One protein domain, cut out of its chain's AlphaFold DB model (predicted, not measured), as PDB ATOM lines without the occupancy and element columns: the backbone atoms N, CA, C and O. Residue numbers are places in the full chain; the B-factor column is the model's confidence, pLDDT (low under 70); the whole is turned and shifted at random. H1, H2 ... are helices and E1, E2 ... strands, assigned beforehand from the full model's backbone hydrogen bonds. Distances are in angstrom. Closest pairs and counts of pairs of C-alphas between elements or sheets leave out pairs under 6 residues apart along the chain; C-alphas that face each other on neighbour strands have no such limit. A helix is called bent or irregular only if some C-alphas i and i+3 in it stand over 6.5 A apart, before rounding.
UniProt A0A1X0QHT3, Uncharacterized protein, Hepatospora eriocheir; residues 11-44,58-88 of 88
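AT A GLANCE: This is residues 11 to 44 and 58 to 88 of the 88 residues of an uncharacterized protein of Hepatospora eriocheir (UniProt A0A1X0QHT3). A two-stranded hairpin, E1 and E2, and one long helix, H1, make two separate pieces, with an open gap between the helix and the hairpin. H1 runs lengthwise beyond the E1 side of the hairpin, while the stretch after E2, residues 31 to 44, makes a loop that folds back on the E2 side, with residues 33 to 38 sticking out. The printed part has 65 residues, with two named strands and one named helix in the order E1, E2, H1; the sheet, E1 - E2, is antiparallel, and the class is mixed, helices and strands. The whole is extended, with a radius of gyration of the C-alphas of 17.5 A, and only just flat, spanning 53 by 35 by 16 A.

HOW THE PARTS SIT: E1, residues 11 to 17, and E2, residues 23 to 30, form a hairpin of antiparallel neighbours, with 156 degrees between their directions. C-alphas 11 and 29 face each other at 4.3 A, and C-alphas 17 and 23 at 4.6 A. N 12 and O 28, at 2.7 A, and N 24 and O 16, at 2.8 A, are within hydrogen-bond range. H1, residues 65 to 86, is apart from E1. In H1 every O i to N i+4 pair is within hydrogen-bond range.

IN THESE COORDINATES: E1 begins at C-alpha 11 (222.933, 206.708, 228.369) and is 19.3 A long. E2 is 21.4 A long and ends at C-alpha 30 (217.160, 207.902, 228.235). H1 is 32.1 A long, is not bent and ends at C-alpha 86 (223.251, 222.733, 208.612).

THE WHOLE: The two C-alphas farthest apart, those of Gln 58 and Gln 88, are 54.7 A apart. Residues 63 to 88, of which 65 to 86 belong to H1, stand free. The link from E1 to E2 is tight; the link from E2 to H1 is across the cut, where residues 45 to 57 are not printed and C-alphas 44 and 58 are 29.9 A apart. The mean pLDDT of the printed part is 82.1, with residues 58 to 67 and 87 to 88 under 70.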
ATOM      1  N   THR A  11     222.690 206.922 226.944       95.94
ATOM      2  CA  THR A  11     222.933 206.708 228.369       95.94
ATOM      3  C   THR A  11     223.400 208.002 229.024       95.94
ATOM      4  O   THR A  11     224.468 208.518 228.704       95.94
ATOM      5  N   ILE A  12     222.631 208.486 229.992       94.94
ATOM      6  CA  ILE A  12     222.976 209.609 230.858       94.94
ATOM      7  C   ILE A  12     223.788 209.086 232.044       94.94
ATOM      8  O   ILE A  12     223.346 208.196 232.775       94.94
ATOM      9  N   GLN A  13     224.970 209.666 232.254       96.00
ATOM     10  CA  GLN A  13     225.749 209.476 233.475       96.00
ATOM     11  C   GLN A  13     225.362 210.557 234.485       96.00
ATOM     12  O   GLN A  13     225.536 211.746 234.233       96.00
ATOM     13  N   ILE A  14     224.828 210.142 235.628       94.75
ATOM     14  CA  ILE A  14     224.363 211.023 236.697       94.75
ATOM     15  C   ILE A  14     225.329 210.877 237.866       94.75
ATOM     16  O   ILE A  14     225.489 209.794 238.429       94.75
ATOM     17  N   LYS A  15     225.973 211.975 238.246       95.50
ATOM     18  CA  LYS A  15     226.858 212.036 239.406       95.50
ATOM     19  C   LYS A  15     226.166 212.826 240.510       95.50
ATOM     20  O   LYS A  15     225.787 213.971 240.295       95.50
ATOM     21  N   VAL A  16     226.022 212.218 241.682       92.94
ATOM     22  CA  VAL A  16     225.474 212.865 242.878       92.94
ATOM     23  C   VAL A  16     226.611 213.051 243.870       92.94
ATOM     24  O   VAL A  16     227.178 212.071 244.350       92.94
ATOM     25  N   THR A  17     226.960 214.301 244.154       91.38
ATOM     26  CA  THR A  17     227.912 214.642 245.216       91.38
ATOM     27  C   THR A  17     227.139 214.790 246.524       91.38
ATOM     28  O   THR A  17     226.163 215.536 246.591       91.38
ATOM     29  N   LEU A  18     227.537 214.038 247.545       87.88
ATOM     30  CA  LEU A  18     226.963 214.098 248.885       87.88
ATOM     31  C   LEU A  18     227.669 215.173 249.723       87.88
ATOM     32  O   LEU A  18     228.772 215.607 249.401       87.88
ATOM     33  N   PHE A  19     227.052 215.562 250.839       82.81
ATOM     34  CA  PHE A  19     227.572 216.582 251.761       82.81
ATOM     35  C   PHE A  19     228.978 216.281 252.303       82.81
ATOM     36  O   PHE A  19     229.701 217.191 252.676       82.81
ATOM     37  N   ASN A  20     229.379 215.011 252.354       82.75
ATOM     38  CA  ASN A  20     230.696 214.574 252.812       82.75
ATOM     39  C   ASN A  20     231.725 214.458 251.669       82.75
ATOM     40  O   ASN A  20     232.746 213.794 251.838       82.75
ATOM     41  N   ASN A  21     231.453 215.066 250.511       83.50
ATOM     42  CA  ASN A  21     232.224 214.953 249.269       83.50
ATOM     43  C   ASN A  21     232.283 213.550 248.642       83.50
ATOM     44  O   ASN A  21     232.979 213.367 247.632       83.50
ATOM     45  N   ASP A  22     231.525 212.574 249.154       85.75
ATOM     46  CA  ASP A  22     231.373 211.291 248.474       85.75
ATOM     47  C   ASP A  22     230.609 211.474 247.163       85.75
ATOM     48  O   ASP A  22     229.690 212.285 247.041       85.75
ATOM     49  N   LYS A  23     230.994 210.690 246.158       91.88
ATOM     50  CA  LYS A  23     230.423 210.755 244.813       91.88
ATOM     51  C   LYS A  23     229.715 209.447 244.507       91.88
ATOM     52  O   LYS A  23     230.342 208.391 244.444       91.88
ATOM     53  N   LEU A  24     228.411 209.530 244.284       93.12
ATOM     54  CA  LEU A  24     227.614 208.428 243.768       93.12
ATOM     55  C   LEU A  24     227.505 208.572 242.255       93.12
ATOM     56  O   LEU A  24     227.221 209.654 241.743       93.12
ATOM     57  N   HIS A  25     227.711 207.473 241.542       95.06
ATOM     58  CA  HIS A  25     227.585 207.422 240.094       95.06
ATOM     59  C   HIS A  25     226.416 206.517 239.724       95.06
ATOM     60  O   HIS A  25     226.371 205.350 240.114       95.06
ATOM     61  N   PHE A  26     225.485 207.059 238.951       95.56
ATOM     62  CA  PHE A  26     224.355 206.342 238.387       95.56
ATOM     63  C   PHE A  26     224.408 206.437 236.869       95.56
ATOM     64  O   PHE A  26     224.834 207.437 236.298       95.56
ATOM     65  N   SER A  27     223.928 205.390 236.217       95.50
ATOM     66  CA  SER A  27     223.776 205.337 234.772       95.50
ATOM     67  C   SER A  27     222.299 205.127 234.475       95.50
ATOM     68  O   SER A  27     221.692 204.193 235.009       95.50
ATOM     69  N   HIS A  28     221.723 205.985 233.641       95.00
ATOM     70  CA  HIS A  28     220.317 205.928 233.266       95.00
ATOM     71  C   HIS A  28     220.177 205.981 231.747       95.00
ATOM     72  O   HIS A  28     220.744 206.856 231.106       95.00
ATOM     73  N   PHE A  29     219.442 205.042 231.160       94.00
ATOM     74  CA  PHE A  29     219.207 205.032 229.719       94.00
ATOM     75  C   PHE A  29     217.991 205.896 229.387       94.00
ATOM     76  O   PHE A  29     216.869 205.552 229.762       94.00
ATOM     77  N   LEU A  30     218.216 207.010 228.688       94.25
ATOM     78  CA  LEU A  30     217.160 207.902 228.235       94.25
ATOM     79  C   LEU A  30     216.435 207.269 227.048       94.25
ATOM     80  O   LEU A  30     216.908 207.318 225.913       94.25
ATOM     81  N   LYS A  31     215.280 206.672 227.337       92.00
ATOM     82  CA  LYS A  31     214.417 206.027 226.351       92.00
ATOM     83  C   LYS A  31     213.360 207.004 225.836       92.00
ATOM     84  O   LYS A  31     212.592 207.549 226.629       92.00
ATOM     85  N   LEU A  32     213.289 207.166 224.519       90.31
ATOM     86  CA  LEU A  32     212.350 208.050 223.822       90.31
ATOM     87  C   LEU A  32     211.290 207.264 223.045       90.31
ATOM     88  O   LEU A  32     210.164 207.734 222.892       90.31
ATOM     89  N   HIS A  33     211.620 206.057 222.582       89.19
ATOM     90  CA  HIS A  33     210.747 205.258 221.729       89.19
ATOM     91  C   HIS A  33     210.107 204.100 222.500       89.19
ATOM     92  O   HIS A  33     210.748 203.380 223.268       89.19
ATOM     93  N   GLY A  34     208.812 203.884 222.286       83.81
ATOM     94  CA  GLY A  34     208.047 202.821 222.930       83.81
ATOM     95  C   GLY A  34     206.761 202.510 222.177       83.81
ATOM     96  O   GLY A  34     206.491 203.072 221.121       83.81
ATOM     97  N   SER A  35     205.950 201.608 222.725       81.81
ATOM     98  CA  SER A  35     204.631 201.279 222.169       81.81
ATOM     99  C   SER A  35     203.604 202.409 222.329       81.81
ATOM    100  O   SER A  35     202.535 202.351 221.727       81.81
ATOM    101  N   THR A  36     203.910 203.423 223.141       84.12
ATOM    102  CA  THR A  36     203.056 204.574 223.448       84.12
ATOM    103  C   THR A  36     203.765 205.883 223.110       84.12
ATOM    104  O   THR A  36     204.987 205.969 223.192       84.12
ATOM    105  N   ASN A  37     202.989 206.929 222.797       78.75
ATOM    106  CA  ASN A  37     203.511 208.268 222.471       78.75
ATOM    107  C   ASN A  37     204.234 208.956 223.641       78.75
ATOM    108  O   ASN A  37     205.007 209.880 223.426       78.75
ATOM    109  N   VAL A  38     203.966 208.528 224.878       83.31
ATOM    110  CA  VAL A  38     204.671 208.986 226.077       83.31
ATOM    111  C   VAL A  38     205.399 207.792 226.670       83.31
ATOM    112  O   VAL A  38     204.773 206.769 226.966       83.31
ATOM    113  N   VAL A  39     206.712 207.923 226.837       87.19
ATOM    114  CA  VAL A  39     207.568 206.907 227.452       87.19
ATOM    115  C   VAL A  39     207.963 207.380 228.841       87.19
ATOM    116  O   VAL A  39     208.425 208.504 229.019       87.19
ATOM    117  N   LYS A  40     207.781 206.510 229.837       88.19
ATOM    118  CA  LYS A  40     208.269 206.725 231.199       88.19
ATOM    119  C   LYS A  40     209.340 205.685 231.505       88.19
ATOM    120  O   LYS A  40     209.075 204.487 231.406       88.19
ATOM    121  N   SER A  41     210.537 206.137 231.861       87.88
ATOM    122  CA  SER A  41     211.635 205.275 232.290       87.88
ATOM    123  C   SER A  41     212.141 205.779 233.633       87.88
ATOM    124  O   SER A  41     212.998 206.648 233.698       87.88
ATOM    125  N   ASP A  42     211.566 205.263 234.717       90.19
ATOM    126  CA  ASP A  42     211.990 205.605 236.073       90.19
ATOM    127  C   ASP A  42     212.826 204.461 236.651       90.19
ATOM    128  O   ASP A  42     212.550 203.284 236.399       90.19
ATOM    129  N   LYS A  43     213.822 204.798 237.475       90.62
ATOM    130  CA  LYS A  43     214.625 203.824 238.220       90.62
ATOM    131  C   LYS A  43     214.592 204.156 239.708       90.62
ATOM    132  O   LYS A  43     214.784 205.307 240.089       90.62
ATOM    133  N   ILE A  44     214.356 203.139 240.535       92.69
ATOM    134  CA  ILE A  44     214.424 203.236 241.995       92.69
ATOM    135  C   ILE A  44     215.707 202.539 242.439       92.69
ATOM    136  O   ILE A  44     215.875 201.347 242.194       92.69
ATOM    137  N   GLN A  58     227.982 222.706 260.066       51.22
ATOM    138  CA  GLN A  58     228.021 223.741 259.029       51.22
ATOM    139  C   GLN A  58     229.221 223.666 258.067       51.22
ATOM    140  O   GLN A  58     230.098 224.525 258.086       51.22
ATOM    141  N   GLN A  59     229.239 222.685 257.162       49.00
ATOM    142  CA  GLN A  59     230.030 222.847 255.941       49.00
ATOM    143  C   GLN A  59     229.283 223.772 254.978       49.00
ATOM    144  O   GLN A  59     228.121 223.536 254.644       49.00
ATOM    145  N   GLU A  60     229.964 224.860 254.618       52.19
ATOM    146  CA  GLU A  60     229.540 225.891 253.679       52.19
ATOM    147  C   GLU A  60     228.882 225.271 252.443       52.19
ATOM    148  O   GLU A  60     229.411 224.347 251.825       52.19
ATOM    149  N   ILE A  61     227.710 225.798 252.091       51.75
ATOM    150  CA  ILE A  61     227.049 225.533 250.818       51.75
ATOM    151  C   ILE A  61     228.011 226.035 249.738       51.75
ATOM    152  O   ILE A  61     228.114 227.239 249.518       51.75
ATOM    153  N   PHE A  62     228.762 225.123 249.120       53.69
ATOM    154  CA  PHE A  62     229.573 225.441 247.952       53.69
ATOM    155  C   PHE A  62     228.632 225.914 246.840       53.69
ATOM    156  O   PHE A  62     227.732 225.191 246.411       53.69
ATOM    157  N   ASP A  63     228.812 227.164 246.426       60.88
ATOM    158  CA  ASP A  63     228.086 227.783 245.325       60.88
ATOM    159  C   ASP A  63     228.647 227.258 243.991       60.88
ATOM    160  O   ASP A  63     229.514 227.868 243.372       60.88
ATOM    161  N   ASP A  64     228.173 226.083 243.563       54.81
ATOM    162  CA  ASP A  64     228.524 225.432 242.285       54.81
ATOM    163  C   ASP A  64     227.916 226.146 241.046       54.81
ATOM    164  O   ASP A  64     227.908 225.599 239.935       54.81
ATOM    165  N   SER A  65     227.399 227.375 241.194       63.56
ATOM    166  CA  SER A  65     226.803 228.153 240.095       63.56
ATOM    167  C   SER A  65     227.779 228.408 238.942       63.56
ATOM    168  O   SER A  65     227.373 228.391 237.777       63.56
ATOM    169  N   ASP A  66     229.071 228.540 239.242       68.56
ATOM    170  CA  ASP A  66     230.123 228.722 238.241       68.56
ATOM    171  C   ASP A  66     230.330 227.475 237.366       68.56
ATOM    172  O   ASP A  66     230.528 227.590 236.152       68.56
ATOM    173  N   GLU A  67     230.282 226.268 237.942       62.09
ATOM    174  CA  GLU A  67     230.422 225.030 237.163       62.09
ATOM    175  C   GLU A  67     229.183 224.804 236.290       62.09
ATOM    176  O   GLU A  67     229.316 224.499 235.100       62.09
ATOM    177  N   PHE A  68     227.991 225.056 236.841       71.19
ATOM    178  CA  PHE A  68     226.736 224.997 236.092       71.19
ATOM    179  C   PHE A  68     226.743 225.958 234.892       71.19
ATOM    180  O   PHE A  68     226.469 225.543 233.764       71.19
ATOM    181  N   TYR A  69     227.150 227.214 235.105       78.25
ATOM    182  CA  TYR A  69     227.229 228.226 234.047       78.25
ATOM    183  C   TYR A  69     228.190 227.829 232.916       78.25
ATOM    184  O   TYR A  69     227.913 228.048 231.734       78.25
ATOM    185  N   ARG A  70     229.329 227.212 233.256       77.31
ATOM    186  CA  ARG A  70     230.304 226.744 232.255       77.31
ATOM    187  C   ARG A  70     229.755 225.602 231.409       77.31
ATOM    188  O   ARG A  70     230.055 225.557 230.216       77.31
ATOM    189  N   ILE A  71     228.981 224.704 232.016       78.50
ATOM    190  CA  ILE A  71     228.356 223.581 231.312       78.50
ATOM    191  C   ILE A  71     227.274 224.092 230.357       78.50
ATOM    192  O   ILE A  71     227.322 223.738 229.181       78.50
ATOM    193  N   GLU A  72     226.361 224.960 230.810       81.88
ATOM    194  CA  GLU A  72     225.316 225.514 229.930       81.88
ATOM    195  C   GLU A  72     225.913 226.258 228.735       81.88
ATOM    196  O   GLU A  72     225.589 225.959 227.589       81.88
ATOM    197  N   LYS A  73     226.901 227.123 228.976       86.62
ATOM    198  CA  LYS A  73     227.550 227.874 227.896       86.62
ATOM    199  C   LYS A  73     228.256 226.976 226.872       86.62
ATOM    200  O   LYS A  73     228.368 227.335 225.701       86.62
ATOM    201  N   ALA A  74     228.782 225.830 227.307       82.38
ATOM    202  CA  ALA A  74     229.398 224.862 226.403       82.38
ATOM    203  C   ALA A  74     228.350 224.128 225.549       82.38
ATOM    204  O   ALA A  74     228.615 223.846 224.377       82.38
ATOM    205  N   ILE A  75     227.172 223.851 226.116       85.50
ATOM    206  CA  ILE A  75     226.037 223.261 225.397       85.50
ATOM    207  C   ILE A  75     225.545 224.232 224.323       85.50
ATOM    208  O   ILE A  75     225.514 223.850 223.155       85.50
ATOM    209  N   ASP A  76     225.273 225.486 224.690       89.75
ATOM    210  CA  ASP A  76     224.782 226.512 223.758       89.75
ATOM    211  C   ASP A  76     225.727 226.684 222.567       89.75
ATOM    212  O   ASP A  76     225.313 226.623 221.412       89.75
ATOM    213  N   LYS A  77     227.033 226.781 222.839       87.69
ATOM    214  CA  LYS A  77     228.044 226.905 221.784       87.69
ATOM    215  C   LYS A  77     228.053 225.704 220.829       87.69
ATOM    216  O   LYS A  77     228.292 225.860 219.635       87.69
ATOM    217  N   THR A  78     227.831 224.502 221.355       87.00
ATOM    218  CA  THR A  78     227.794 223.284 220.535       87.00
ATOM    219  C   THR A  78     226.558 223.273 219.636       87.00
ATOM    220  O   THR A  78     226.651 222.860 218.485       87.00
ATOM    221  N   ILE A  79     225.415 223.755 220.138       88.12
ATOM    222  CA  ILE A  79     224.182 223.893 219.352       88.12
ATOM    223  C   ILE A  79     224.388 224.907 218.219       88.12
ATOM    224  O   ILE A  79     224.123 224.575 217.068       88.12
ATOM    225  N   GLU A  80     224.957 226.079 218.512       89.25
ATOM    226  CA  GLU A  80     225.257 227.101 217.495       89.25
ATOM    227  C   GLU A  80     226.195 226.579 216.388       89.25
ATOM    228  O   GLU A  80     226.021 226.886 215.207       89.25
ATOM    229  N   GLU A  81     227.209 225.780 216.745       88.56
ATOM    230  CA  GLU A  81     228.115 225.170 215.764       88.56
ATOM    231  C   GLU A  81     227.402 224.144 214.871       88.56
ATOM    232  O   GLU A  81     227.713 224.064 213.681       88.56
ATOM    233  N   LEU A  82     226.443 223.389 215.414       86.69
ATOM    234  CA  LEU A  82     225.634 222.439 214.648       86.69
ATOM    235  C   LEU A  82     224.675 223.152 213.691       86.69
ATOM    236  O   LEU A  82     224.646 222.806 212.511       86.69
ATOM    237  N   GLU A  83     223.966 224.182 214.157       90.12
ATOM    238  CA  GLU A  83     223.069 224.993 213.317       90.12
ATOM    239  C   GLU A  83     223.832 225.625 212.143       90.12
ATOM    240  O   GLU A  83     223.403 225.561 210.992       90.12
ATOM    241  N   ARG A  84     225.038 226.140 212.401       85.25
ATOM    242  CA  ARG A  84     225.898 226.716 211.358       85.25
ATOM    243  C   ARG A  84     226.364 225.693 210.311       85.25
ATOM    244  O   ARG A  84     226.646 226.078 209.176       85.25
ATOM    245  N   LEU A  85     226.518 224.425 210.689       83.00
ATOM    246  CA  LEU A  85     226.893 223.350 209.763       83.00
ATOM    247  C   LEU A  85     225.709 222.881 208.907       83.00
ATOM    248  O   LEU A  85     225.943 222.377 207.813       83.00
ATOM    249  N   GLU A  86     224.469 223.052 209.373       75.19
ATOM    250  CA  GLU A  86     223.251 222.733 208.612       75.19
ATOM    251  C   GLU A  86     222.877 223.816 207.582       75.19
ATOM    252  O   GLU A  86     222.168 223.529 206.618       75.19
ATOM    253  N   GLU A  87     223.372 225.047 207.745       66.31
ATOM    254  CA  GLU A  87     223.164 226.161 206.805       66.31
ATOM    255  C   GLU A  87     224.160 226.198 205.616       66.31
ATOM    256  O   GLU A  87     224.078 227.104 204.779       66.31
ATOM    257  N   GLN A  88     225.095 225.240 205.520       52.72
ATOM    258  CA  GLN A  88     226.056 225.090 204.405       52.72
ATOM    259  C   GLN A  88     225.656 223.987 203.424       52.72
ATOM    260  O   GLN A  88     225.847 224.215 202.205       52.72
TER     261      GLN A  88